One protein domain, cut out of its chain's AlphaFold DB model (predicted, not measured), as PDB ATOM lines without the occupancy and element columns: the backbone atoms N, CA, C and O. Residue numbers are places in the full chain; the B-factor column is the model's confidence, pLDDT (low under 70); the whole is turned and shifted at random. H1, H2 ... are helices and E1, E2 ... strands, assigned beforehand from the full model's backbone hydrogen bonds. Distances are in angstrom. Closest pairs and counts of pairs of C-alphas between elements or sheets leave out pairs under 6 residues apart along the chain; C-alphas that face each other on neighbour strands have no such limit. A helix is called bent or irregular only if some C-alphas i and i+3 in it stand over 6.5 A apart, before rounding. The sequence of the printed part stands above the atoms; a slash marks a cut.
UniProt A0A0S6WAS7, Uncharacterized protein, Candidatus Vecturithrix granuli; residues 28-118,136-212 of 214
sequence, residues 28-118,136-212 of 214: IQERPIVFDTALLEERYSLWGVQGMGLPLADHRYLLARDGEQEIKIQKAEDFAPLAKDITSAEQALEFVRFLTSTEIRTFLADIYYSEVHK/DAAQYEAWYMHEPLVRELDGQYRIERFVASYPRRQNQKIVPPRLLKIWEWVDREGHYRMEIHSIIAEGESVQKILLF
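What this domain is: This is residues 28 to 118 and 136 to 212 of the 214 residues of an uncharacterized protein of Candidatus Vecturithrix granuli (UniProt A0A0S6WAS7). Two strongly twisted four-stranded sheets, E5 E6 E9 E10 and E1 E2 E3 E4, stand at two ends of the body, with H1 in the seam between them. H2 packs slantwise over one face of the first, H4 covers E6 on the same face, and two stretches stick out: residues 169 to 174 at the tip of the small hairpin of E7 and E8, and residues 136 to 141, of which 137 to 141 belong to H5. The printed part has 168 residues, in the order E1 E2 E3 E4 H1 H2 H3 H4 H5 E5 E6 E7 E8 E9 E10 H6; both sheets run in the order given, all antiparallel. The class is mixed, helices and strands; the whole is compact, radius of gyration of the C-alphas 17.3 A, spanning 53 by 45 by 27 A.

Where its parts are: One sheet of four strands holds E5, residues 149 to 153, E6, 156 to 165, 25.4 A, E9, 178 to 187, 27.7 A, and E10, 192 to 202, 26.4 A. The other holds E1, 28 to 33, from C-alpha 28 at (188.924, 29.776, -1.119), E2, 45 to 52, 22.0 A, E3, 58 to 66, 24.9 A, and E4, 69 to 73. E7, 168 to 170, and E8, 173 to 175, form a hairpin. The helices are H1, 76 to 82, H2, 89 to 99, 15.4 A, H3, 102 to 105, H4, 112 to 117, H5, 137 to 144, and H6, 204 to 211, ending with C-alpha 211 at (177.660, 60.472, -2.813). H1 is irregular, only just: C-alphas 78 and 81 are 7.0 A apart.

How they stand to each other: N 151 and O 158 of E5 and E6, 2.8 A, N 159 and O 184 of E6 and E9, 2.8 A, and N 183 and O 195 of E9 and E10, 2.9 A, are within hydrogen-bond range. H2 is over E6 and E9, height over the sheet 8.8 A, closest C-alphas to E9 those of Ala 92 and Val 186, 6.2 A. H4, on the same face, is over E6, height 8.0 A. Three layers, helices on both faces of this sheet, are made with H2 on one face and H6 on the other. H5 is only just not on it, with 4 pairs of C-alphas within 10 A. E1 E2 E3 E4 form a meander, each strand the antiparallel neighbour of the one before; N 31 and O 48, 2.9 A, N 47 and O 63, 2.8 A, and N 64 and O 71, 2.9 A, are within range. H1 only grazes both sheets, and H3 only grazes the meander. N 170 and O 173 of E7 and E8, 2.8 A, are within hydrogen-bond range. Every O i to N i+4 pair is within range in H2 and H5; H1 has 0 of 3, with 3 of 4 i+3 pairs, H4 0 of 2, with 1 of 3, H6 3 of 4, and H3 is too short.

The domain as a whole: The two farthest C-alphas, of Glu 68 and Asp 136, are 54.7 A apart. Residues 119 to 135 are not printed, and C-alphas 118 and 136 are 29.5 A apart across the cut. Of the links printed whole, E1 to E2 is long. Mean pLDDT of the printed part is 77.5; 47 residues are under 70, among them 112 to 118 and 136 to 147.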
ATOM      1  N   ILE A  28     190.010  29.485  -2.051       79.56
ATOM      2  CA  ILE A  28     188.924  29.776  -1.119       79.56
ATOM      3  C   ILE A  28     189.553  30.008   0.251       79.56
ATOM      4  O   ILE A  28     190.272  29.148   0.756       79.56
ATOM      5  N   GLN A  29     189.277  31.163   0.846       84.38
ATOM      6  CA  GLN A  29     189.642  31.476   2.219       84.38
ATOM      7  C   GLN A  29     188.395  31.452   3.099       84.38
ATOM      8  O   GLN A  29     187.375  32.062   2.775       84.38
ATOM      9  N   GLU A  30     188.502  30.779   4.239       89.44
ATOM     10  CA  GLU A  30     187.510  30.835   5.305       89.44
ATOM     11  C   GLU A  30     188.041  31.705   6.444       89.44
ATOM     12  O   GLU A  30     189.197  31.568   6.855       89.44
ATOM     13  N   ARG A  31     187.203  32.604   6.960       88.50
ATOM     14  CA  ARG A  31     187.523  33.438   8.126       88.50
ATOM     15  C   ARG A  31     186.432  33.307   9.185       88.50
ATOM     16  O   ARG A  31     185.261  33.389   8.819       88.50
ATOM     17  N   PRO A  32     186.766  33.143  10.474       90.38
ATOM     18  CA  PRO A  32     185.752  33.166  11.516       90.38
ATOM     19  C   PRO A  32     185.099  34.553  11.556       90.38
ATOM     20  O   PRO A  32     185.781  35.574  11.429       90.38
ATOM     21  N   ILE A  33     183.780  34.585  11.718       86.75
ATOM     22  CA  ILE A  33     183.020  35.810  11.960       86.75
ATOM     23  C   ILE A  33     182.646  35.818  13.431       86.75
ATOM     24  O   ILE A  33     181.867  34.989  13.894       86.75
ATOM     25  N   VAL A  34     183.233  36.759  14.164       80.94
ATOM     26  CA  VAL A  34     182.881  37.007  15.558       80.94
ATOM     27  C   VAL A  34     181.796  38.068  15.564       80.94
ATOM     28  O   VAL A  34     182.008  39.168  15.056       80.94
ATOM     29  N   PHE A  35     180.642  37.728  16.123       74.50
ATOM     30  CA  PHE A  35     179.540  38.659  16.300       74.50
ATOM     31  C   PHE A  35     178.923  38.438  17.674       74.50
ATOM     32  O   PHE A  35     178.771  37.297  18.108       74.50
ATOM     33  N   ASP A  36     178.593  39.530  18.354       70.06
ATOM     34  CA  ASP A  36     177.928  39.498  19.651       70.06
ATOM     35  C   ASP A  36     176.422  39.624  19.407       70.06
ATOM     36  O   ASP A  36     175.899  40.719  19.205       70.06
ATOM     37  N   THR A  37     175.737  38.487  19.292       76.38
ATOM     38  CA  THR A  37     174.273  38.454  19.304       76.38
ATOM     39  C   THR A  37     173.798  37.269  20.120       76.38
ATOM     40  O   THR A  37     174.248  36.137  19.940       76.38
ATOM     41  N   ALA A  38     172.852  37.528  21.019       83.81
ATOM     42  CA  ALA A  38     172.244  36.483  21.830       83.81
ATOM     43  C   ALA A  38     171.192  35.675  21.048       83.81
ATOM     44  O   ALA A  38     170.649  34.722  21.605       83.81
ATOM     45  N   LEU A  39     170.901  36.054  19.797       87.69
ATOM     46  CA  LEU A  39     169.769  35.576  18.997       87.69
ATOM     47  C   LEU A  39     170.069  34.348  18.139       87.69
ATOM     48  O   LEU A  39     169.151  33.806  17.532       87.69
ATOM     49  N   LEU A  40     171.321  33.899  18.085       90.25
ATOM     50  CA  LEU A  40     171.690  32.635  17.454       90.25
ATOM     51  C   LEU A  40     171.962  31.572  18.517       90.25
ATOM     52  O   LEU A  40     172.416  31.885  19.622       90.25
ATOM     53  N   GLU A  41     171.690  30.308  18.203       90.38
ATOM     54  CA  GLU A  41     172.048  29.191  19.073       90.38
ATOM     55  C   GLU A  41     173.572  29.127  19.269       90.38
ATOM     56  O   GLU A  41     174.340  29.057  18.312       90.38
ATOM     57  N   GLU A  42     174.017  29.097  20.527       87.25
ATOM     58  CA  GLU A  42     175.437  29.209  20.919       87.25
ATOM     59  C   GLU A  42     176.328  28.071  20.412       87.25
ATOM     60  O   GLU A  42     177.552  28.191  20.407       87.25
ATOM     61  N   ARG A  43     175.727  26.959  19.981       90.50
ATOM     62  CA  ARG A  43     176.456  25.829  19.395       90.50
ATOM     63  C   ARG A  43     177.040  26.144  18.018       90.50
ATOM     64  O   ARG A  43     177.989  25.481  17.609       90.50
ATOM     65  N   TYR A  44     176.497  27.137  17.310       90.69
ATOM     66  CA  TYR A  44     176.954  27.479  15.968       90.69
ATOM     67  C   TYR A  44     178.111  28.475  15.994       90.69
ATOM     68  O   TYR A  44     178.019  29.561  16.561       90.69
ATOM     69  N   SER A  45     179.185  28.141  15.279       91.56
ATOM     70  CA  SER A  45     180.225  29.105  14.903       91.56
ATOM     71  C   SER A  45     180.042  29.552  13.453       91.56
ATOM     72  O   SER A  45     179.797  28.721  12.576       91.56
ATOM     73  N   LEU A  46     180.161  30.857  13.192       92.94
ATOM     74  CA  LEU A  46     180.004  31.431  11.853       92.94
ATOM     75  C   LEU A  46     181.351  31.659  11.167       92.94
ATOM     76  O   LEU A  46     182.300  32.169  11.762       92.94
ATOM     77  N   TRP A  47     181.407  31.331   9.879       93.19
ATOM     78  CA  TRP A  47     182.591  31.471   9.040       93.19
ATOM     79  C   TRP A  47     182.226  32.113   7.707       93.19
ATOM     80  O   TRP A  47     181.324  31.659   7.011       93.19
ATOM     81  N   GLY A  48     182.938  33.169   7.331       89.94
ATOM     82  CA  GLY A  48     182.814  33.807   6.031       89.94
ATOM     83  C   GLY A  48     183.697  33.121   5.006       89.94
ATOM     84  O   GLY A  48     184.903  33.001   5.218       89.94
ATOM     85  N   VAL A  49     183.108  32.716   3.883       88.19
ATOM     86  CA  VAL A  49     183.827  32.080   2.778       88.19
ATOM     87  C   VAL A  49     184.023  33.078   1.645       88.19
ATOM     88  O   VAL A  49     183.066  33.626   1.088       88.19
ATOM     89  N   GLN A  50     185.282  33.320   1.297       82.56
ATOM     90  CA  GLN A  50     185.698  34.289   0.289       82.56
ATOM     91  C   GLN A  50     186.511  33.589  -0.801       82.56
ATOM     92  O   GLN A  50     187.391  32.783  -0.519       82.56
ATOM     93  N   GLY A  51     186.213  33.884  -2.064       73.88
ATOM     94  CA  GLY A  51     187.067  33.502  -3.180       73.88
ATOM     95  C   GLY A  51     188.168  34.538  -3.364       73.88
ATOM     96  O   GLY A  51     187.881  35.710  -3.588       73.88
ATOM     97  N   MET A  52     189.425  34.121  -3.318       67.06
ATOM     98  CA  MET A  52     190.567  34.971  -3.623       67.06
ATOM     99  C   MET A  52     190.667  35.122  -5.141       67.06
ATOM    100  O   MET A  52     191.041  34.198  -5.864       67.06
ATOM    101  N   GLY A  53     190.283  36.296  -5.636       55.75
ATOM    102  CA  GLY A  53     190.429  36.691  -7.030       55.75
ATOM    103  C   GLY A  53     191.047  38.081  -7.117       55.75
ATOM    104  O   GLY A  53     190.729  38.960  -6.324       55.75
ATOM    105  N   LEU A  54     191.941  38.303  -8.080       41.12
ATOM    106  CA  LEU A  54     192.353  39.659  -8.443       41.12
ATOM    107  C   LEU A  54     191.259  40.275  -9.334       41.12
ATOM    108  O   LEU A  54     190.783  39.601 -10.247       41.12
ATOM    109  N   PRO A  55     190.855  41.541  -9.123       46.66
ATOM    110  CA  PRO A  55     191.475  42.525  -8.234       46.66
ATOM    111  C   PRO A  55     190.931  42.571  -6.790       46.66
ATOM    112  O   PRO A  55     191.506  43.299  -5.988       46.66
ATOM    113  N   LEU A  56     189.859  41.845  -6.437       52.53
ATOM    114  CA  LEU A  56     189.262  41.845  -5.089       52.53
ATOM    115  C   LEU A  56     188.630  40.487  -4.741       52.53
ATOM    116  O   LEU A  56     188.048  39.836  -5.610       52.53
ATOM    117  N   ALA A  57     188.702  40.108  -3.460       57.28
ATOM    118  CA  ALA A  57     188.070  38.902  -2.933       57.28
ATOM    119  C   ALA A  57     186.542  38.930  -3.129       57.28
ATOM    120  O   ALA A  57     185.879  39.925  -2.826       57.28
ATOM    121  N   ASP A  58     185.991  37.826  -3.626       66.88
ATOM    122  CA  ASP A  58     184.566  37.646  -3.895       66.88
ATOM    123  C   ASP A  58     183.894  36.984  -2.685       66.88
ATOM    124  O   ASP A  58     184.229  35.853  -2.325       66.88
ATOM    125  N   HIS A  59     182.981  37.694  -2.018       70.94
ATOM    126  CA  HIS A  59     182.231  37.154  -0.880       70.94
ATOM    127  C   HIS A  59     181.228  36.129  -1.407       70.94
ATOM    128  O   HIS A  59     180.358  36.477  -2.201       70.94
ATOM    129  N   ARG A  60     181.353  34.863  -0.994       77.19
ATOM    130  CA  ARG A  60     180.553  33.779  -1.582       77.19
ATOM    131  C   ARG A  60     179.340  33.403  -0.746       77.19
ATOM    132  O   ARG A  60     178.242  33.314  -1.287       77.19
ATOM    133  N   TYR A  61     179.567  33.069   0.521       87.12
ATOM    134  CA  TYR A  61     178.545  32.597   1.458       87.12
ATOM    135  C   TYR A  61     179.099  32.564   2.888       87.12
ATOM    136  O   TYR A  61     180.310  32.703   3.093       87.12
ATOM    137  N   LEU A  62     178.216  32.347   3.862       91.88
ATOM    138  CA  LEU A  62     178.584  31.998   5.232       91.88
ATOM    139  C   LEU A  62     178.424  30.489   5.464       91.88
ATOM    140  O   LEU A  62     177.605  29.829   4.822       91.88
ATOM    141  N   LEU A  63     179.206  29.952   6.392       94.12
ATOM    142  CA  LEU A  63     179.044  28.617   6.956       94.12
ATOM    143  C   LEU A  63     178.728  28.748   8.442       94.12
ATOM    144  O   LEU A  63     179.467  29.412   9.168       94.12
ATOM    145  N   ALA A  64     177.672  28.081   8.892       94.50
ATOM    146  CA  ALA A  64     177.450  27.797  10.301       94.50
ATOM    147  C   ALA A  64     177.873  26.368  10.615       94.50
ATOM    148  O   ALA A  64     177.463  25.436   9.923       94.50
ATOM    149  N   ARG A  65     178.697  26.203  11.650       94.19
ATOM    150  CA  ARG A  65     179.258  24.910  12.056       94.19
ATOM    151  C   ARG A  65     178.829  24.539  13.465       94.19
ATOM    152  O   ARG A  65     179.040  25.339  14.374       94.19
ATOM    153  N   ASP A  66     178.315  23.323  13.616       91.88
ATOM    154  CA  ASP A  66     178.053  22.638  14.888       91.88
ATOM    155  C   ASP A  66     178.781  21.285  14.857       91.88
ATOM    156  O   ASP A  66     178.315  20.310  14.261       91.88
ATOM    157  N   GLY A  67     180.002  21.252  15.398       87.44
ATOM    158  CA  GLY A  67     180.891  20.095  15.275       87.44
ATOM    159  C   GLY A  67     181.219  19.765  13.812       87.44
ATOM    160  O   GLY A  67     181.885  20.546  13.135       87.44
ATOM    161  N   GLU A  68     180.767  18.600  13.339       87.38
ATOM    162  CA  GLU A  68     180.947  18.139  11.949       87.38
ATOM    163  C   GLU A  68     179.812  18.580  11.006       87.38
ATOM    164  O   GLU A  68     179.925  18.419   9.790       87.38
ATOM    165  N   GLN A  69     178.710  19.119  11.538       90.88
ATOM    166  CA  GLN A  69     177.590  19.580  10.726       90.88
ATOM    167  C   GLN A  69     177.855  20.995  10.206       90.88
ATOM    168  O   GLN A  69     178.150  21.908  10.979       90.88
ATOM    169  N   GLU A  70     177.676  21.185   8.898       93.75
ATOM    170  CA  GLU A  70     177.792  22.484   8.240       93.75
ATOM    171  C   GLU A  70     176.466  22.897   7.594       93.75
ATOM    172  O   GLU A  70     175.836  22.124   6.869       93.75
ATOM    173  N   ILE A  71     176.064  24.143   7.827       94.12
ATOM    174  CA  ILE A  71     174.933  24.789   7.164       94.12
ATOM    175  C   ILE A  71     175.491  25.910   6.294       94.12
ATOM    176  O   ILE A  71     176.162  26.822   6.779       94.12
ATOM    177  N   LYS A  72     175.216  25.838   4.992       94.44
ATOM    178  CA  LYS A  72     175.588  26.880   4.039       94.44
ATOM    179  C   LYS A  72     174.503  27.950   3.993       94.44
ATOM    180  O   LYS A  72     173.357  27.636   3.703       94.44
ATOM    181  N   ILE A  73     174.902  29.200   4.192       93.25
ATOM    182  CA  ILE A  73     174.021  30.366   4.253       93.25
ATOM    183  C   ILE A  73     174.366  31.289   3.085       93.25
ATOM    184  O   ILE A  73     175.468  31.841   3.007       93.25
ATOM    185  N   GLN A  74     173.435  31.443   2.151       88.69
ATOM    186  CA  GLN A  74     173.556  32.322   0.982       88.69
ATOM    187  C   GLN A  74     172.525  33.452   0.995       88.69
ATOM    188  O   GLN A  74     172.685  34.442   0.276       88.69
ATOM    189  N   LYS A  75     171.471  33.295   1.788       87.88
ATOM    190  CA  LYS A  75     170.361  34.225   1.937       87.88
ATOM    191  C   LYS A  75     170.015  34.425   3.403       87.88
ATOM    192  O   LYS A  75     170.384  33.615   4.250       87.88
ATOM    193  N   ALA A  76     169.279  35.488   3.695       88.69
ATOM    194  CA  ALA A  76     168.813  35.771   5.044       88.69
ATOM    195  C   ALA A  76     167.901  34.661   5.604       88.69
ATOM    196  O   ALA A  76     168.006  34.330   6.779       88.69
ATOM    197  N   GLU A  77     167.065  34.038   4.764       89.62
ATOM    198  CA  GLU A  77     166.190  32.919   5.164       89.62
ATOM    199  C   GLU A  77     166.962  31.692   5.687       89.62
ATOM    200  O   GLU A  77     166.463  30.970   6.548       89.62
ATOM    201  N   ASP A  78     168.212  31.497   5.245       93.12
ATOM    202  CA  ASP A  78     169.052  30.367   5.661       93.12
ATOM    203  C   ASP A  78     169.512  30.475   7.130       93.12
ATOM    204  O   ASP A  78     170.086  29.526   7.664       93.12
ATOM    205  N   PHE A  79     169.274  31.616   7.796       93.50
ATOM    206  CA  PHE A  79     169.540  31.795   9.225       93.50
ATOM    207  C   PHE A  79     168.445  31.240  10.139       93.50
ATOM    208  O   PHE A  79     168.728  31.044  11.321       93.50
ATOM    209  N   ALA A  80     167.236  30.964   9.637       94.31
ATOM    210  CA  ALA A  80     166.128  30.489  10.475       94.31
ATOM    211  C   ALA A  80     166.490  29.245  11.321       94.31
ATOM    212  O   ALA A  80     166.250  29.260  12.525       94.31
ATOM    213  N   PRO A  81     167.191  28.213  10.796       92.94
ATOM    214  CA  PRO A  81     167.570  27.048  11.604       92.94
ATOM    215  C   PRO A  81     168.591  27.338  12.719       92.94
ATOM    216  O   PRO A  81     168.864  26.460  13.531       92.94
ATOM    217  N   LEU A  82     169.208  28.522  12.717       93.56
ATOM    218  CA  LEU A  82     170.223  28.943  13.683       93.56
ATOM    219  C   LEU A  82     169.647  29.904  14.725       93.56
ATOM    220  O   LEU A  82     170.320  30.183  15.719       93.56
ATOM    221  N   ALA A  83     168.468  30.472  14.471       93.50
ATOM    222  CA  ALA A  83     167.867  31.485  15.315       93.50
ATOM    223  C   ALA A  83     167.293  30.860  16.593       93.50
ATOM    224  O   ALA A  83     166.667  29.801  16.574       93.50
ATOM    225  N   LYS A  84     167.483  31.543  17.722       94.56
ATOM    226  CA  LYS A  84     166.687  31.308  18.931       94.56
ATOM    227  C   LYS A  84     165.292  31.919  18.743       94.56
ATOM    228  O   LYS A  84     165.114  32.805  17.913       94.56
ATOM    229  N   ASP A  85     164.325  31.481  19.553       94.62
ATOM    230  CA  ASP A  85     162.948  32.003  19.525       94.62
ATOM    231  C   ASP A  85     162.931  33.533  19.705       94.62
ATOM    232  O   ASP A  85     163.400  34.062  20.718       94.62
ATOM    233  N   ILE A  86     162.389  34.235  18.710       94.25
ATOM    234  CA  ILE A  86     162.270  35.694  18.684       94.25
ATOM    235  C   ILE A  86     160.933  36.072  19.315       94.25
ATOM    236  O   ILE A  86     159.865  35.972  18.716       94.25
ATOM    237  N   THR A  87     160.998  36.528  20.559       93.56
ATOM    238  CA  THR A  87     159.829  36.727  21.430       93.56
ATOM    239  C   THR A  87     159.450  38.186  21.643       93.56
ATOM    240  O   THR A  87     158.438  38.451  22.291       93.56
ATOM    241  N   SER A  88     160.226  39.134  21.109       94.25
ATOM    242  CA  SER A  88     159.924  40.558  21.245       94.25
ATOM    243  C   SER A  88     160.296  41.383  20.014       94.25
ATOM    244  O   SER A  88     161.118  40.985  19.183       94.25
ATOM    245  N   ALA A  89     159.707  42.577  19.926       92.44
ATOM    246  CA  ALA A  89     160.007  43.556  18.887       92.44
ATOM    247  C   ALA A  89     161.485  43.988  18.906       92.44
ATOM    248  O   ALA A  89     162.085  44.198  17.851       92.44
ATOM    249  N   GLU A  90     162.082  44.088  20.094       93.00
ATOM    250  CA  GLU A  90     163.495  44.417  20.283       93.00
ATOM    251  C   GLU A  90     164.396  43.306  19.739       93.00
ATOM    252  O   GLU A  90     165.342  43.599  19.012       93.00
ATOM    253  N   GLN A  91     164.064  42.040  20.020       94.81
ATOM    254  CA  GLN A  91     164.794  40.885  19.492       94.81
ATOM    255  C   GLN A  91     164.668  40.790  17.970       94.81
ATOM    256  O   GLN A  91     165.662  40.558  17.288       94.81
ATOM    257  N   ALA A  92     163.480  41.032  17.413       94.31
ATOM    258  CA  ALA A  92     163.292  41.058  15.964       94.31
ATOM    259  C   ALA A  92     164.127  42.165  15.303       94.31
ATOM    260  O   ALA A  92     164.773  41.946  14.276       94.31
ATOM    261  N   LEU A  93     164.158  43.356  15.908       92.12
ATOM    262  CA  LEU A  93     164.975  44.464  15.425       92.12
ATOM    263  C   LEU A  93     166.475  44.162  15.529       92.12
ATOM    264  O   LEU A  93     167.226  44.477  14.604       92.12
ATOM    265  N   GLU A  94     166.925  43.562  16.628       92.62
ATOM    266  CA  GLU A  94     168.310  43.121  16.793       92.62
ATOM    267  C   GLU A  94     168.673  42.030  15.768       92.62
ATOM    268  O   GLU A  94     169.733  42.124  15.150       92.62
ATOM    269  N   PHE A  95     167.771  41.088  15.475       93.88
ATOM    270  CA  PHE A  95     167.976  40.064  14.446       93.88
ATOM    271  C   PHE A  95     168.160  40.686  13.059       93.88
ATOM    272  O   PHE A  95     169.110  40.377  12.339       93.88
ATOM    273  N   VAL A  96     167.306  41.646  12.692       91.06
ATOM    274  CA  VAL A  96     167.457  42.389  11.433       91.06
ATOM    275  C   VAL A  96     168.756  43.192  11.403       91.06
ATOM    276  O   VAL A  96     169.442  43.218  10.380       91.06
ATOM    277  N   ARG A  97     169.142  43.838  12.509       88.19
ATOM    278  CA  ARG A  97     170.427  44.556  12.613       88.19
ATOM    279  C   ARG A  97     171.615  43.614  12.436       88.19
ATOM    280  O   ARG A  97     172.578  43.992  11.775       88.19
ATOM    281  N   PHE A  98     171.528  42.396  12.963       89.94
ATOM    282  CA  PHE A  98     172.521  41.351  12.759       89.94
ATOM    283  C   PHE A  98     172.624  40.959  11.277       89.94
ATOM    284  O   PHE A  98     173.704  41.067  10.692       89.94
ATOM    285  N   LEU A  99     171.507  40.607  10.632       89.38
ATOM    286  CA  LEU A  99     171.481  40.209   9.216       89.38
ATOM    287  C   LEU A  99     171.971  41.323   8.277       89.38
ATOM    288  O   LEU A  99     172.654  41.068   7.285       89.38
ATOM    289  N   THR A 100     171.647  42.576   8.602       82.44
ATOM    290  CA  THR A 100     171.996  43.764   7.804       82.44
ATOM    291  C   THR A 100     173.325  44.420   8.210       82.44
ATOM    292  O   THR A 100     173.696  45.461   7.648       82.44
ATOM    293  N   SER A 101     174.072  43.807   9.137       81.56
ATOM    294  CA  SER A 101     175.420  44.234   9.539       81.56
ATOM    295  C   SER A 101     176.423  44.083   8.393       81.56
ATOM    296  O   SER A 101     176.248  43.265   7.490       81.56
ATOM    297  N   THR A 102     177.491  44.880   8.392       75.62
ATOM    298  CA  THR A 102     178.551  44.827   7.366       75.62
ATOM    299  C   THR A 102     179.240  43.465   7.280       75.62
ATOM    300  O   THR A 102     179.638  43.025   6.199       75.62
ATOM    301  N   GLU A 103     179.342  42.794   8.419       80.62
ATOM    302  CA  GLU A 103     179.966  41.500   8.633       80.62
ATOM    303  C   GLU A 103     179.171  40.379   7.959       80.62
ATOM    304  O   GLU A 103     179.777  39.465   7.403       80.62
ATOM    305  N   ILE A 104     177.837  40.475   7.970       85.62
ATOM    306  CA  ILE A 104     176.927  39.444   7.457       85.62
ATOM    307  C   ILE A 104     176.427  39.781   6.050       85.62
ATOM    308  O   ILE A 104     176.567  38.972   5.131       85.62
ATOM    309  N   ARG A 105     175.905  40.997   5.838       80.56
ATOM    310  CA  ARG A 105     175.172  41.382   4.617       80.56
ATOM    311  C   ARG A 105     175.967  41.211   3.326       80.56
ATOM    312  O   ARG A 105     175.383  41.037   2.267       80.56
ATOM    313  N   THR A 106     177.294  41.298   3.392       77.56
ATOM    314  CA  THR A 106     178.180  41.172   2.223       77.56
ATOM    315  C   THR A 106     178.196  39.760   1.642       77.56
ATOM    316  O   THR A 106     178.508  39.597   0.464       77.56
ATOM    317  N   PHE A 107     177.822  38.759   2.439       81.06
ATOM    318  CA  PHE A 107     177.737  37.358   2.035       81.06
ATOM    319  C   PHE A 107     176.324  36.930   1.617       81.06
ATOM    320  O   PHE A 107     176.162  35.825   1.102       81.06
ATOM    321  N   LEU A 108     175.314  37.780   1.835       81.44
ATOM    322  CA  LEU A 108     173.914  37.470   1.554       81.44
ATOM    323  C   LEU A 108     173.492  38.025   0.195       81.44
ATOM    324  O   LEU A 108     173.757  39.178  -0.146       81.44
ATOM    325  N   ALA A 109     172.829  37.187  -0.596       75.38
ATOM    326  CA  ALA A 109     172.434  37.515  -1.962       75.38
ATOM    327  C   ALA A 109     171.141  38.342  -2.050       75.38
ATOM    328  O   ALA A 109     170.882  38.967  -3.076       75.38
ATOM    329  N   ASP A 110     170.320  38.324  -1.005       72.25
ATOM    330  CA  ASP A 110     168.933  38.797  -0.998       72.25
ATOM    331  C   ASP A 110     168.702  40.059  -0.154       72.25
ATOM    332  O   ASP A 110     167.602  40.606  -0.153       72.25
ATOM    333  N   ILE A 111     169.740  40.577   0.505       70.12
ATOM    334  CA  ILE A 111     169.667  41.825   1.265       70.12
ATOM    335  C   ILE A 111     170.071  43.007   0.373       70.12
ATOM    336  O   ILE A 111     171.188  43.049  -0.144       70.12
ATOM    337  N   TYR A 112     169.204  44.022   0.238       62.44
ATOM    338  CA  TYR A 112     169.452  45.205  -0.613       62.44
ATOM    339  C   TYR A 112     170.697  46.000  -0.186       62.44
ATOM    340  O   TYR A 112     171.357  46.614  -1.021       62.44
ATOM    341  N   TYR A 113     171.065  45.936   1.097       55.38
ATOM    342  CA  TYR A 113     172.291  46.531   1.632       55.38
ATOM    343  C   TYR A 113     173.585  45.886   1.089       55.38
ATOM    344  O   TYR A 113     174.650  46.496   1.180       55.38
ATOM    345  N   SER A 114     173.521  44.676   0.516       47.84
ATOM    346  CA  SER A 114     174.679  43.976  -0.068       47.84
ATOM    347  C   SER A 114     175.174  44.615  -1.377       47.84
ATOM    348  O   SER A 114     176.344  44.475  -1.740       47.84
ATOM    349  N   GLU A 115     174.312  45.366  -2.068       42.97
ATOM    350  CA  GLU A 115     174.613  46.002  -3.358       42.97
ATOM    351  C   GLU A 115     175.370  47.335  -3.207       42.97
ATOM    352  O   GLU A 115     175.952  47.822  -4.171       42.97
ATOM    353  N   VAL A 116     175.450  47.895  -1.992       42.09
ATOM    354  CA  VAL A 116     176.198  49.137  -1.686       42.09
ATOM    355  C   VAL A 116     177.699  49.005  -1.995       42.09
ATOM    356  O   VAL A 116     178.371  49.992  -2.276       42.09
ATOM    357  N   HIS A 117     178.231  47.778  -2.004       36.16
ATOM    358  CA  HIS A 117     179.654  47.508  -2.241       36.16
ATOM    359  C   HIS A 117     179.941  46.770  -3.558       36.16
ATOM    360  O   HIS A 117     181.103  46.549  -3.907       36.16
ATOM    361  N   LYS A 118     178.910  46.403  -4.329       39.72
ATOM    362  CA  LYS A 118     179.075  45.680  -5.594       39.72
ATOM    363  C   LYS A 118     179.174  46.677  -6.743       39.72
ATOM    364  O   LYS A 118     178.188  47.007  -7.382       39.72
ATOM    365  N   ASP A 136     165.015  68.659   2.530       40.28
ATOM    366  CA  ASP A 136     164.421  69.634   3.455       40.28
ATOM    367  C   ASP A 136     164.717  69.183   4.899       40.28
ATOM    368  O   ASP A 136     164.675  67.988   5.180       40.28
ATOM    369  N   ALA A 137     165.057  70.104   5.806       41.50
ATOM    370  CA  ALA A 137     165.387  69.764   7.188       41.50
ATOM    371  C   ALA A 137     164.315  68.872   7.843       41.50
ATOM    372  O   ALA A 137     164.677  67.965   8.579       41.50
ATOM    373  N   ALA A 138     163.030  69.020   7.508       44.25
ATOM    374  CA  ALA A 138     161.970  68.134   7.992       44.25
ATOM    375  C   ALA A 138     162.021  66.722   7.369       44.25
ATOM    376  O   ALA A 138     161.741  65.730   8.042       44.25
ATOM    377  N   GLN A 139     162.424  66.598   6.105       43.44
ATOM    378  CA  GLN A 139     162.669  65.311   5.441       43.44
ATOM    379  C   GLN A 139     163.990  64.657   5.895       43.44
ATOM    380  O   GLN A 139     164.090  63.431   5.915       43.44
ATOM    381  N   TYR A 140     164.987  65.455   6.288       39.44
ATOM    382  CA  TYR A 140     166.252  64.999   6.865       39.44
ATOM    383  C   TYR A 140     166.070  64.575   8.329       39.44
ATOM    384  O   TYR A 140     166.556  63.519   8.723       39.44
ATOM    385  N   GLU A 141     165.294  65.318   9.120       38.06
ATOM    386  CA  GLU A 141     164.900  64.929  10.479       38.06
ATOM    387  C   GLU A 141     164.040  63.655  10.481       38.06
ATOM    388  O   GLU A 141     164.226  62.798  11.346       38.06
ATOM    389  N   ALA A 142     163.204  63.444   9.457       46.31
ATOM    390  CA  ALA A 142     162.522  62.165   9.233       46.31
ATOM    391  C   ALA A 142     163.485  61.003   8.898       46.31
ATOM    392  O   ALA A 142     163.152  59.841   9.130       46.31
ATOM    393  N   TRP A 143     164.676  61.302   8.370       45.69
ATOM    394  CA  TRP A 143     165.736  60.337   8.054       45.69
ATOM    395  C   TRP A 143     166.636  60.026   9.261       45.69
ATOM    396  O   TRP A 143     167.174  58.924   9.354       45.69
ATOM    397  N   TYR A 144     166.805  60.986  10.176       39.69
ATOM    398  CA  TYR A 144     167.830  60.939  11.222       39.69
ATOM    399  C   TYR A 144     167.328  60.463  12.598       39.69
ATOM    400  O   TYR A 144     168.151  60.074  13.421       39.69
ATOM    401  N   MET A 145     166.015  60.470  12.887       40.25
ATOM    402  CA  MET A 145     165.540  60.394  14.288       40.25
ATOM    403  C   MET A 145     164.437  59.381  14.628       40.25
ATOM    404  O   MET A 145     163.955  59.382  15.761       40.25
ATOM    405  N   HIS A 146     164.060  58.465  13.737       50.69
ATOM    406  CA  HIS A 146     163.164  57.378  14.134       50.69
ATOM    407  C   HIS A 146     163.888  56.037  14.118       50.69
ATOM    408  O   HIS A 146     164.344  55.562  13.077       50.69
ATOM    409  N   GLU A 147     163.974  55.416  15.298       60.31
ATOM    410  CA  GLU A 147     164.164  53.973  15.374       60.31
ATOM    411  C   GLU A 147     163.176  53.293  14.413       60.31
ATOM    412  O   GLU A 147     162.052  53.783  14.244       60.31
ATOM    413  N   PRO A 148     163.582  52.200  13.743       72.62
ATOM    414  CA  PRO A 148     162.697  51.468  12.849       72.62
ATOM    415  C   PRO A 148     161.347  51.210  13.512       72.62
ATOM    416  O   PRO A 148     161.291  50.768  14.658       72.62
ATOM    417  N   LEU A 149     160.254  51.488  12.801       82.94
ATOM    418  CA  LEU A 149     158.926  51.256  13.355       82.94
ATOM    419  C   LEU A 149     158.662  49.753  13.350       82.94
ATOM    420  O   LEU A 149     158.391  49.177  12.294       82.94
ATOM    421  N   VAL A 150     158.732  49.137  14.529       89.81
ATOM    422  CA  VAL A 150     158.444  47.714  14.720       89.81
ATOM    423  C   VAL A 150     156.985  47.540  15.125       89.81
ATOM    424  O   VAL A 150     156.491  48.218  16.025       89.81
ATOM    425  N   ARG A 151     156.266  46.647  14.444       91.31
ATOM    426  CA  ARG A 151     154.892  46.265  14.791       91.31
ATOM    427  C   ARG A 151     154.745  44.758  14.728       91.31
ATOM    428  O   ARG A 151     155.099  44.164  13.716       91.31
ATOM    429  N   GLU A 152     154.176  44.168  15.767       93.31
ATOM    430  CA  GLU A 152     153.741  42.775  15.728       93.31
ATOM    431  C   GLU A 152     152.409  42.669  14.972       93.31
ATOM    432  O   GLU A 152     151.475  43.436  15.221       93.31
ATOM    433  N   LEU A 153     152.345  41.755  14.008       91.94
ATOM    434  CA  LEU A 153     151.213  41.490  13.128       91.94
ATOM    435  C   LEU A 153     151.156  39.981  12.865       91.94
ATOM    436  O   LEU A 153     152.095  39.423  12.305       91.94
ATOM    437  N   ASP A 154     150.062  39.328  13.261       89.25
ATOM    438  CA  ASP A 154     149.804  37.905  12.991       89.25
ATOM    439  C   ASP A 154     150.962  36.958  13.386       89.25
ATOM    440  O   ASP A 154     151.277  36.003  12.678       89.25
ATOM    441  N   GLY A 155     151.620  37.228  14.522       86.88
ATOM    442  CA  GLY A 155     152.753  36.431  15.016       86.88
ATOM    443  C   GLY A 155     154.086  36.695  14.306       86.88
ATOM    444  O   GLY A 155     155.046  35.955  14.517       86.88
ATOM    445  N   GLN A 156     154.156  37.742  13.480       94.81
ATOM    446  CA  GLN A 156     155.374  38.235  12.840       94.81
ATOM    447  C   GLN A 156     155.651  39.676  13.260       94.81
ATOM    448  O   GLN A 156     154.743  40.473  13.482       94.81
ATOM    449  N   TYR A 157     156.919  40.053  13.293       96.12
ATOM    450  CA  TYR A 157     157.357  41.423  13.494       96.12
ATOM    451  C   TYR A 157     157.626  42.068  12.144       96.12
ATOM    452  O   TYR A 157     158.487  41.626  11.389       96.12
ATOM    453  N   ARG A 158     156.899  43.144  11.849       94.75
ATOM    454  CA  ARG A 158     157.158  44.014  10.706       94.75
ATOM    455  C   ARG A 158     157.984  45.206  11.149       94.75
ATOM    456  O   ARG A 158     157.537  45.996  11.978       94.75
ATOM    457  N   ILE A 159     159.130  45.384  10.521       92.44
ATOM    458  CA  ILE A 159     160.064  46.478  10.741       92.44
ATOM    459  C   ILE A 159     160.034  47.363   9.496       92.44
ATOM    460  O   ILE A 159     160.340  46.930   8.387       92.44
ATOM    461  N   GLU A 160     159.600  48.609   9.659       87.62
ATOM    462  CA  GLU A 160     159.514  49.579   8.568       87.62
ATOM    463  C   GLU A 160     160.723  50.518   8.582       87.62
ATOM    464  O   GLU A 160     161.023  51.144   9.603       87.62
ATOM    465  N   ARG A 161     161.417  50.621   7.437       79.00
ATOM    466  CA  ARG A 161     162.631  51.436   7.282       79.00
ATOM    467  C   ARG A 161     162.707  52.097   5.917       79.00
ATOM    468  O   ARG A 161     162.087  51.658   4.949       79.00
ATOM    469  N   PHE A 162     163.534  53.133   5.843       77.12
ATOM    470  CA  PHE A 162     163.942  53.744   4.587       77.12
ATOM    471  C   PHE A 162     165.371  53.323   4.248       77.12
ATOM    472  O   PHE A 162     166.245  53.325   5.115       77.12
ATOM    473  N   VAL A 163     165.605  52.946   2.993       74.81
ATOM    474  CA  VAL A 163     166.903  52.470   2.504       74.81
ATOM    475  C   VAL A 163     167.198  53.104   1.161       74.81
ATOM    476  O   VAL A 163     166.345  53.127   0.275       74.81
ATOM    477  N   ALA A 164     168.413  53.612   0.993       72.00
ATOM    478  CA  ALA A 164     168.878  54.070  -0.304       72.00
ATOM    479  C   ALA A 164     169.432  52.882  -1.111       72.00
ATOM    480  O   ALA A 164     170.234  52.098  -0.606       72.00
ATOM    481  N   SER A 165     169.006  52.746  -2.365       69.50
ATOM    482  CA  SER A 165     169.507  51.743  -3.306       69.50
ATOM    483  C   SER A 165     170.323  52.404  -4.415       69.50
ATOM    484  O   SER A 165     169.853  53.360  -5.043       69.50
ATOM    485  N   TYR A 166     171.509  51.859  -4.690       61.84
ATOM    486  CA  TYR A 166     172.380  52.275  -5.792       61.84
ATOM    487  C   TYR A 166     171.789  51.911  -7.164       61.84
ATOM    488  O   TYR A 166     170.927  51.027  -7.252       61.84
ATOM    489  N   PRO A 167     172.227  52.584  -8.247       63.38
ATOM    490  CA  PRO A 167     171.774  52.232  -9.577       63.38
ATOM    491  C   PRO A 167     172.256  50.828  -9.938       63.38
ATOM    492  O   PRO A 167     173.412  50.479  -9.707       63.38
ATOM    493  N   ARG A 168     171.372  50.020 -10.525       63.59
ATOM    494  CA  ARG A 168     171.673  48.635 -10.916       63.59
ATOM    495  C   ARG A 168     171.279  48.376 -12.357       63.59
ATOM    496  O   ARG A 168     170.294  48.930 -12.851       63.59
ATOM    497  N   ARG A 169     172.007  47.486 -13.029       57.94
ATOM    498  CA  ARG A 169     171.669  47.059 -14.388       57.94
ATOM    499  C   ARG A 169     170.661  45.916 -14.324       57.94
ATOM    500  O   ARG A 169     170.992  44.812 -13.910       57.94
ATOM    501  N   GLN A 170     169.428  46.173 -14.746       61.16
ATOM    502  CA  GLN A 170     168.361  45.177 -14.797       61.16
ATOM    503  C   GLN A 170     167.793  45.125 -16.215       61.16
ATOM    504  O   GLN A 170     167.362  46.145 -16.748       61.16
ATOM    505  N   ASN A 171     167.795  43.943 -16.841       67.44
ATOM    506  CA  ASN A 171     167.279  43.745 -18.204       67.44
ATOM    507  C   ASN A 171     167.839  44.770 -19.210       67.44
ATOM    508  O   ASN A 171     167.089  45.392 -19.957       67.44
ATOM    509  N   GLN A 172     169.161  44.983 -19.178       65.50
ATOM    510  CA  GLN A 172     169.892  45.951 -20.014       65.50
ATOM    511  C   GLN A 172     169.554  47.436 -19.768       65.50
ATOM    512  O   GLN A 172     170.133  48.297 -20.426       65.50
ATOM    513  N   LYS A 173     168.696  47.764 -18.793       63.09
ATOM    514  CA  LYS A 173     168.403  49.141 -18.371       63.09
ATOM    515  C   LYS A 173     169.119  49.467 -17.065       63.09
ATOM    516  O   LYS A 173     169.179  48.632 -16.163       63.09
ATOM    517  N   ILE A 174     169.653  50.681 -16.962       68.50
ATOM    518  CA  ILE A 174     170.164  51.213 -15.698       68.50
ATOM    519  C   ILE A 174     168.958  51.719 -14.912       68.50
ATOM    520  O   ILE A 174     168.260  52.635 -15.343       68.50
ATOM    521  N   VAL A 175     168.684  51.080 -13.781       68.62
ATOM    522  CA  VAL A 175     167.727  51.580 -12.798       68.62
ATOM    523  C   VAL A 175     168.413  52.734 -12.070       68.62
ATOM    524  O   VAL A 175     169.531  52.523 -11.601       68.62
ATOM    525  N   PRO A 176     167.813  53.934 -11.988       71.19
ATOM    526  CA  PRO A 176     168.434  55.055 -11.290       71.19
ATOM    527  C   PRO A 176     168.523  54.779  -9.780       71.19
ATOM    528  O   PRO A 176     167.823  53.898  -9.279       71.19
ATOM    529  N   PRO A 177     169.341  55.537  -9.032       72.19
ATOM    530  CA  PRO A 177     169.326  55.520  -7.572       72.19
ATOM    531  C   PRO A 177     167.939  55.803  -7.015       72.19
ATOM    532  O   PRO A 177     167.212  56.621  -7.581       72.19
ATOM    533  N   ARG A 178     167.580  55.150  -5.909       73.62
ATOM    534  CA  ARG A 178     166.248  55.283  -5.300       73.62
ATOM    535  C   ARG A 178     166.322  55.348  -3.789       73.62
ATOM    536  O   ARG A 178     167.119  54.643  -3.182       73.62
ATOM    537  N   LEU A 179     165.459  56.157  -3.193       75.69
ATOM    538  CA  LEU A 179     165.118  56.040  -1.786       75.69
ATOM    539  C   LEU A 179     163.888  55.143  -1.695       75.69
ATOM    540  O   LEU A 179     162.832  55.463  -2.240       75.69
ATOM    541  N   LEU A 180     164.035  54.008  -1.031       76.19
ATOM    542  CA  LEU A 180     163.002  52.997  -0.884       76.19
ATOM    543  C   LEU A 180     162.447  53.041   0.529       76.19
ATOM    544  O   LEU A 180     163.195  53.194   1.492       76.19
ATOM    545  N   LYS A 181     161.141  52.839   0.651       80.38
ATOM    546  CA  LYS A 181     160.520  52.390   1.889       80.38
ATOM    547  C   LYS A 181     160.393  50.876   1.810       80.38
ATOM    548  O   LYS A 181     159.789  50.363   0.863       80.38
ATOM    549  N   ILE A 182     160.967  50.179   2.779       83.00
ATOM    550  CA  ILE A 182     160.959  48.721   2.851       83.00
ATOM    551  C   ILE A 182     160.226  48.240   4.097       83.00
ATOM    552  O   ILE A 182     160.160  48.940   5.114       83.00
ATOM    553  N   TRP A 183     159.701  47.028   3.998       90.25
ATOM    554  CA  TRP A 183     159.235  46.245   5.130       90.25
ATOM    555  C   TRP A 183     160.100  45.006   5.263       90.25
ATOM    556  O   TRP A 183     160.246  44.237   4.315       90.25
ATOM    557  N   GLU A 184     160.662  44.830   6.446       92.00
ATOM    558  CA  GLU A 184     161.388  43.635   6.844       92.00
ATOM    559  C   GLU A 184     160.484  42.865   7.800       92.00
ATOM    560  O   GLU A 184     159.947  43.438   8.747       92.00
ATOM    561  N   TRP A 185     160.260  41.591   7.522       94.56
ATOM    562  CA  TRP A 185     159.414  40.729   8.332       94.56
ATOM    563  C   TRP A 185     160.267  39.644   8.955       94.56
ATOM    564  O   TRP A 185     161.061  39.018   8.253       94.56
ATOM    565  N   VAL A 186     160.065  39.426  10.247       95.94
ATOM    566  CA  VAL A 186     160.723  38.379  11.022       95.94
ATOM    567  C   VAL A 186     159.667  37.644  11.826       95.94
ATOM    568  O   VAL A 186     158.882  38.283  12.525       95.94
ATOM    569  N   ASP A 187     159.615  36.322  11.725       95.56
ATOM    570  CA  ASP A 187     158.781  35.512  12.612       95.56
ATOM    571  C   ASP A 187     159.562  35.006  13.834       95.56
ATOM    572  O   ASP A 187     160.754  35.272  14.003       95.56
ATOM    573  N   ARG A 188     158.868  34.284  14.712       94.81
ATOM    574  CA  ARG A 188     159.444  33.712  15.934       94.81
ATOM    575  C   ARG A 188     160.577  32.717  15.681       94.81
ATOM    576  O   ARG A 188     161.452  32.576  16.525       94.81
ATOM    577  N   GLU A 189     160.563  32.049  14.533       95.12
ATOM    578  CA  GLU A 189     161.543  31.033  14.139       95.12
ATOM    579  C   GLU A 189     162.740  31.653  13.395       95.12
ATOM    580  O   GLU A 189     163.644  30.944  12.965       95.12
ATOM    581  N   GLY A 190     162.773  32.981  13.241       93.12
ATOM    582  CA  GLY A 190     163.854  33.684  12.557       93.12
ATOM    583  C   GLY A 190     163.743  33.673  11.033       93.12
ATOM    584  O   GLY A 190     164.711  34.030  10.359       93.12
ATOM    585  N   HIS A 191     162.589  33.315  10.457       94.56
ATOM    586  CA  HIS A 191     162.383  33.485   9.020       94.56
ATOM    587  C   HIS A 191     162.336  34.971   8.679       94.56
ATOM    588  O   HIS A 191     161.454  35.704   9.130       94.56
ATOM    589  N   TYR A 192     163.278  35.406   7.845       93.44
ATOM    590  CA  TYR A 192     163.368  36.776   7.359       93.44
ATOM    591  C   TYR A 192     162.852  36.886   5.924       93.44
ATOM    592  O   TYR A 192     163.248  36.121   5.045       93.44
ATOM    593  N   ARG A 193     162.040  37.910   5.654       90.25
ATOM    594  CA  ARG A 193     161.761  38.380   4.289       90.25
ATOM    595  C   ARG A 193     161.780  39.898   4.229       90.25
ATOM    596  O   ARG A 193     161.468  40.580   5.201       90.25
ATOM    597  N   MET A 194     162.069  40.426   3.050       86.50
ATOM    598  CA  MET A 194     162.105  41.861   2.803       86.50
ATOM    599  C   MET A 194     161.308  42.208   1.553       86.50
ATOM    600  O   MET A 194     161.409  41.546   0.521       86.50
ATOM    601  N   GLU A 195     160.543  43.289   1.640       86.81
ATOM    602  CA  GLU A 195     159.654  43.751   0.584       86.81
ATOM    603  C   GLU A 195     159.865  45.243   0.336       86.81
ATOM    604  O   GLU A 195     159.907  46.047   1.271       86.81
ATOM    605  N   ILE A 196     159.964  45.639  -0.937       83.06
ATOM    606  CA  ILE A 196     159.884  47.056  -1.301       83.06
ATOM    607  C   ILE A 196     158.417  47.457  -1.222       83.06
ATOM    608  O   ILE A 196     157.611  47.043  -2.054       83.06
ATOM    609  N   HIS A 197     158.087  48.295  -0.246       81.12
ATOM    610  CA  HIS A 197     156.738  48.816  -0.097       81.12
ATOM    611  C   HIS A 197     156.459  49.938  -1.102       81.12
ATOM    612  O   HIS A 197     155.445  49.926  -1.796       81.12
ATOM    613  N   SER A 198     157.366  50.912  -1.199       76.31
ATOM    614  CA  SER A 198     157.214  52.036  -2.123       76.31
ATOM    615  C   SER A 198     158.551  52.676  -2.476       76.31
ATOM    616  O   SER A 198     159.510  52.629  -1.702       76.31
ATOM    617  N   ILE A 199     158.594  53.337  -3.629       79.25
ATOM    618  CA  ILE A 199     159.711  54.195  -4.020       79.25
ATOM    619  C   ILE A 199     159.362  55.625  -3.614       79.25
ATOM    620  O   ILE A 199     158.340  56.157  -4.038       79.25
ATOM    621  N   ILE A 200     160.181  56.213  -2.749       77.19
ATOM    622  CA  ILE A 200     159.953  57.537  -2.162       77.19
ATOM    623  C   ILE A 200     160.558  58.632  -3.039       77.19
ATOM    624  O   ILE A 200     159.945  59.677  -3.230       77.19
ATOM    625  N   ALA A 201     161.744  58.379  -3.590       71.31
ATOM    626  CA  ALA A 201     162.435  59.277  -4.510       71.31
ATOM    627  C   ALA A 201     163.323  58.475  -5.475       71.31
ATOM    628  O   ALA A 201     163.760  57.374  -5.137       71.31
ATOM    629  N   GLU A 202     163.615  59.028  -6.655       75.25
ATOM    630  CA  GLU A 202     164.526  58.447  -7.651       75.25
ATOM    631  C   GLU A 202     165.429  59.521  -8.289       75.25
ATOM    632  O   GLU A 202     165.093  60.708  -8.311       75.25
ATOM    633  N   GLY A 203     166.561  59.099  -8.856       68.94
ATOM    634  CA  GLY A 203     167.413  59.937  -9.707       68.94
ATOM    635  C   GLY A 203     168.345  60.875  -8.938       68.94
ATOM    636  O   GLY A 203     168.895  60.507  -7.899       68.94
ATOM    637  N   GLU A 204     168.557  62.082  -9.467       65.88
ATOM    638  CA  GLU A 204     169.537  63.059  -8.953       65.88
ATOM    639  C   GLU A 204     169.319  63.426  -7.479       65.88
ATOM    640  O   GLU A 204     170.278  63.613  -6.729       65.88
ATOM    641  N   SER A 205     168.056  63.475  -7.047       63.38
ATOM    642  CA  SER A 205     167.676  63.743  -5.654       63.38
ATOM    643  C   SER A 205     168.270  62.726  -4.669       63.38
ATOM    644  O   SER A 205     168.611  63.080  -3.544       63.38
ATOM    645  N   VAL A 206     168.459  61.477  -5.107       64.69
ATOM    646  CA  VAL A 206     169.018  60.384  -4.301       64.69
ATOM    647  C   VAL A 206     170.527  60.250  -4.501       64.69
ATOM    648  O   VAL A 206     171.235  59.901  -3.559       64.69
ATOM    649  N   GLN A 207     171.046  60.557  -5.699       60.56
ATOM    650  CA  GLN A 207     172.493  60.551  -5.963       60.56
ATOM    651  C   GLN A 207     173.253  61.388  -4.940       60.56
ATOM    652  O   GLN A 207     174.244  60.921  -4.389       60.56
ATOM    653  N   LYS A 208     172.748  62.583  -4.625       56.09
ATOM    654  CA  LYS A 208     173.385  63.484  -3.659       56.09
ATOM    655  C   LYS A 208     173.498  62.847  -2.274       56.09
ATOM    656  O   LYS A 208     174.542  62.963  -1.659       56.09
ATOM    657  N   ILE A 209     172.493  62.088  -1.831       55.84
ATOM    658  CA  ILE A 209     172.507  61.355  -0.552       55.84
ATOM    659  C   ILE A 209     173.561  60.236  -0.561       55.84
ATOM    660  O   ILE A 209     174.291  60.057   0.410       55.84
ATOM    661  N   LEU A 210     173.658  59.489  -1.666       53.47
ATOM    662  CA  LEU A 210     174.577  58.353  -1.809       53.47
ATOM    663  C   LEU A 210     176.050  58.763  -2.000       53.47
ATOM    664  O   LEU A 210     176.942  57.972  -1.696       53.47
ATOM    665  N   LEU A 211     176.312  59.969  -2.515       46.81
ATOM    666  CA  LEU A 211     177.660  60.472  -2.813       46.81
ATOM    667  C   LEU A 211     178.407  61.028  -1.583       46.81
ATOM    668  O   LEU A 211     179.620  61.201  -1.656       46.81
ATOM    669  N   PHE A 212     177.733  61.241  -0.444       43.41
ATOM    670  CA  PHE A 212     178.366  61.690   0.811       43.41
ATOM    671  C   PHE A 212     178.967  60.560   1.670       43.41
ATOM    672  O   PHE A 212     179.489  60.833   2.749       43.41
TER     673      PHE A 212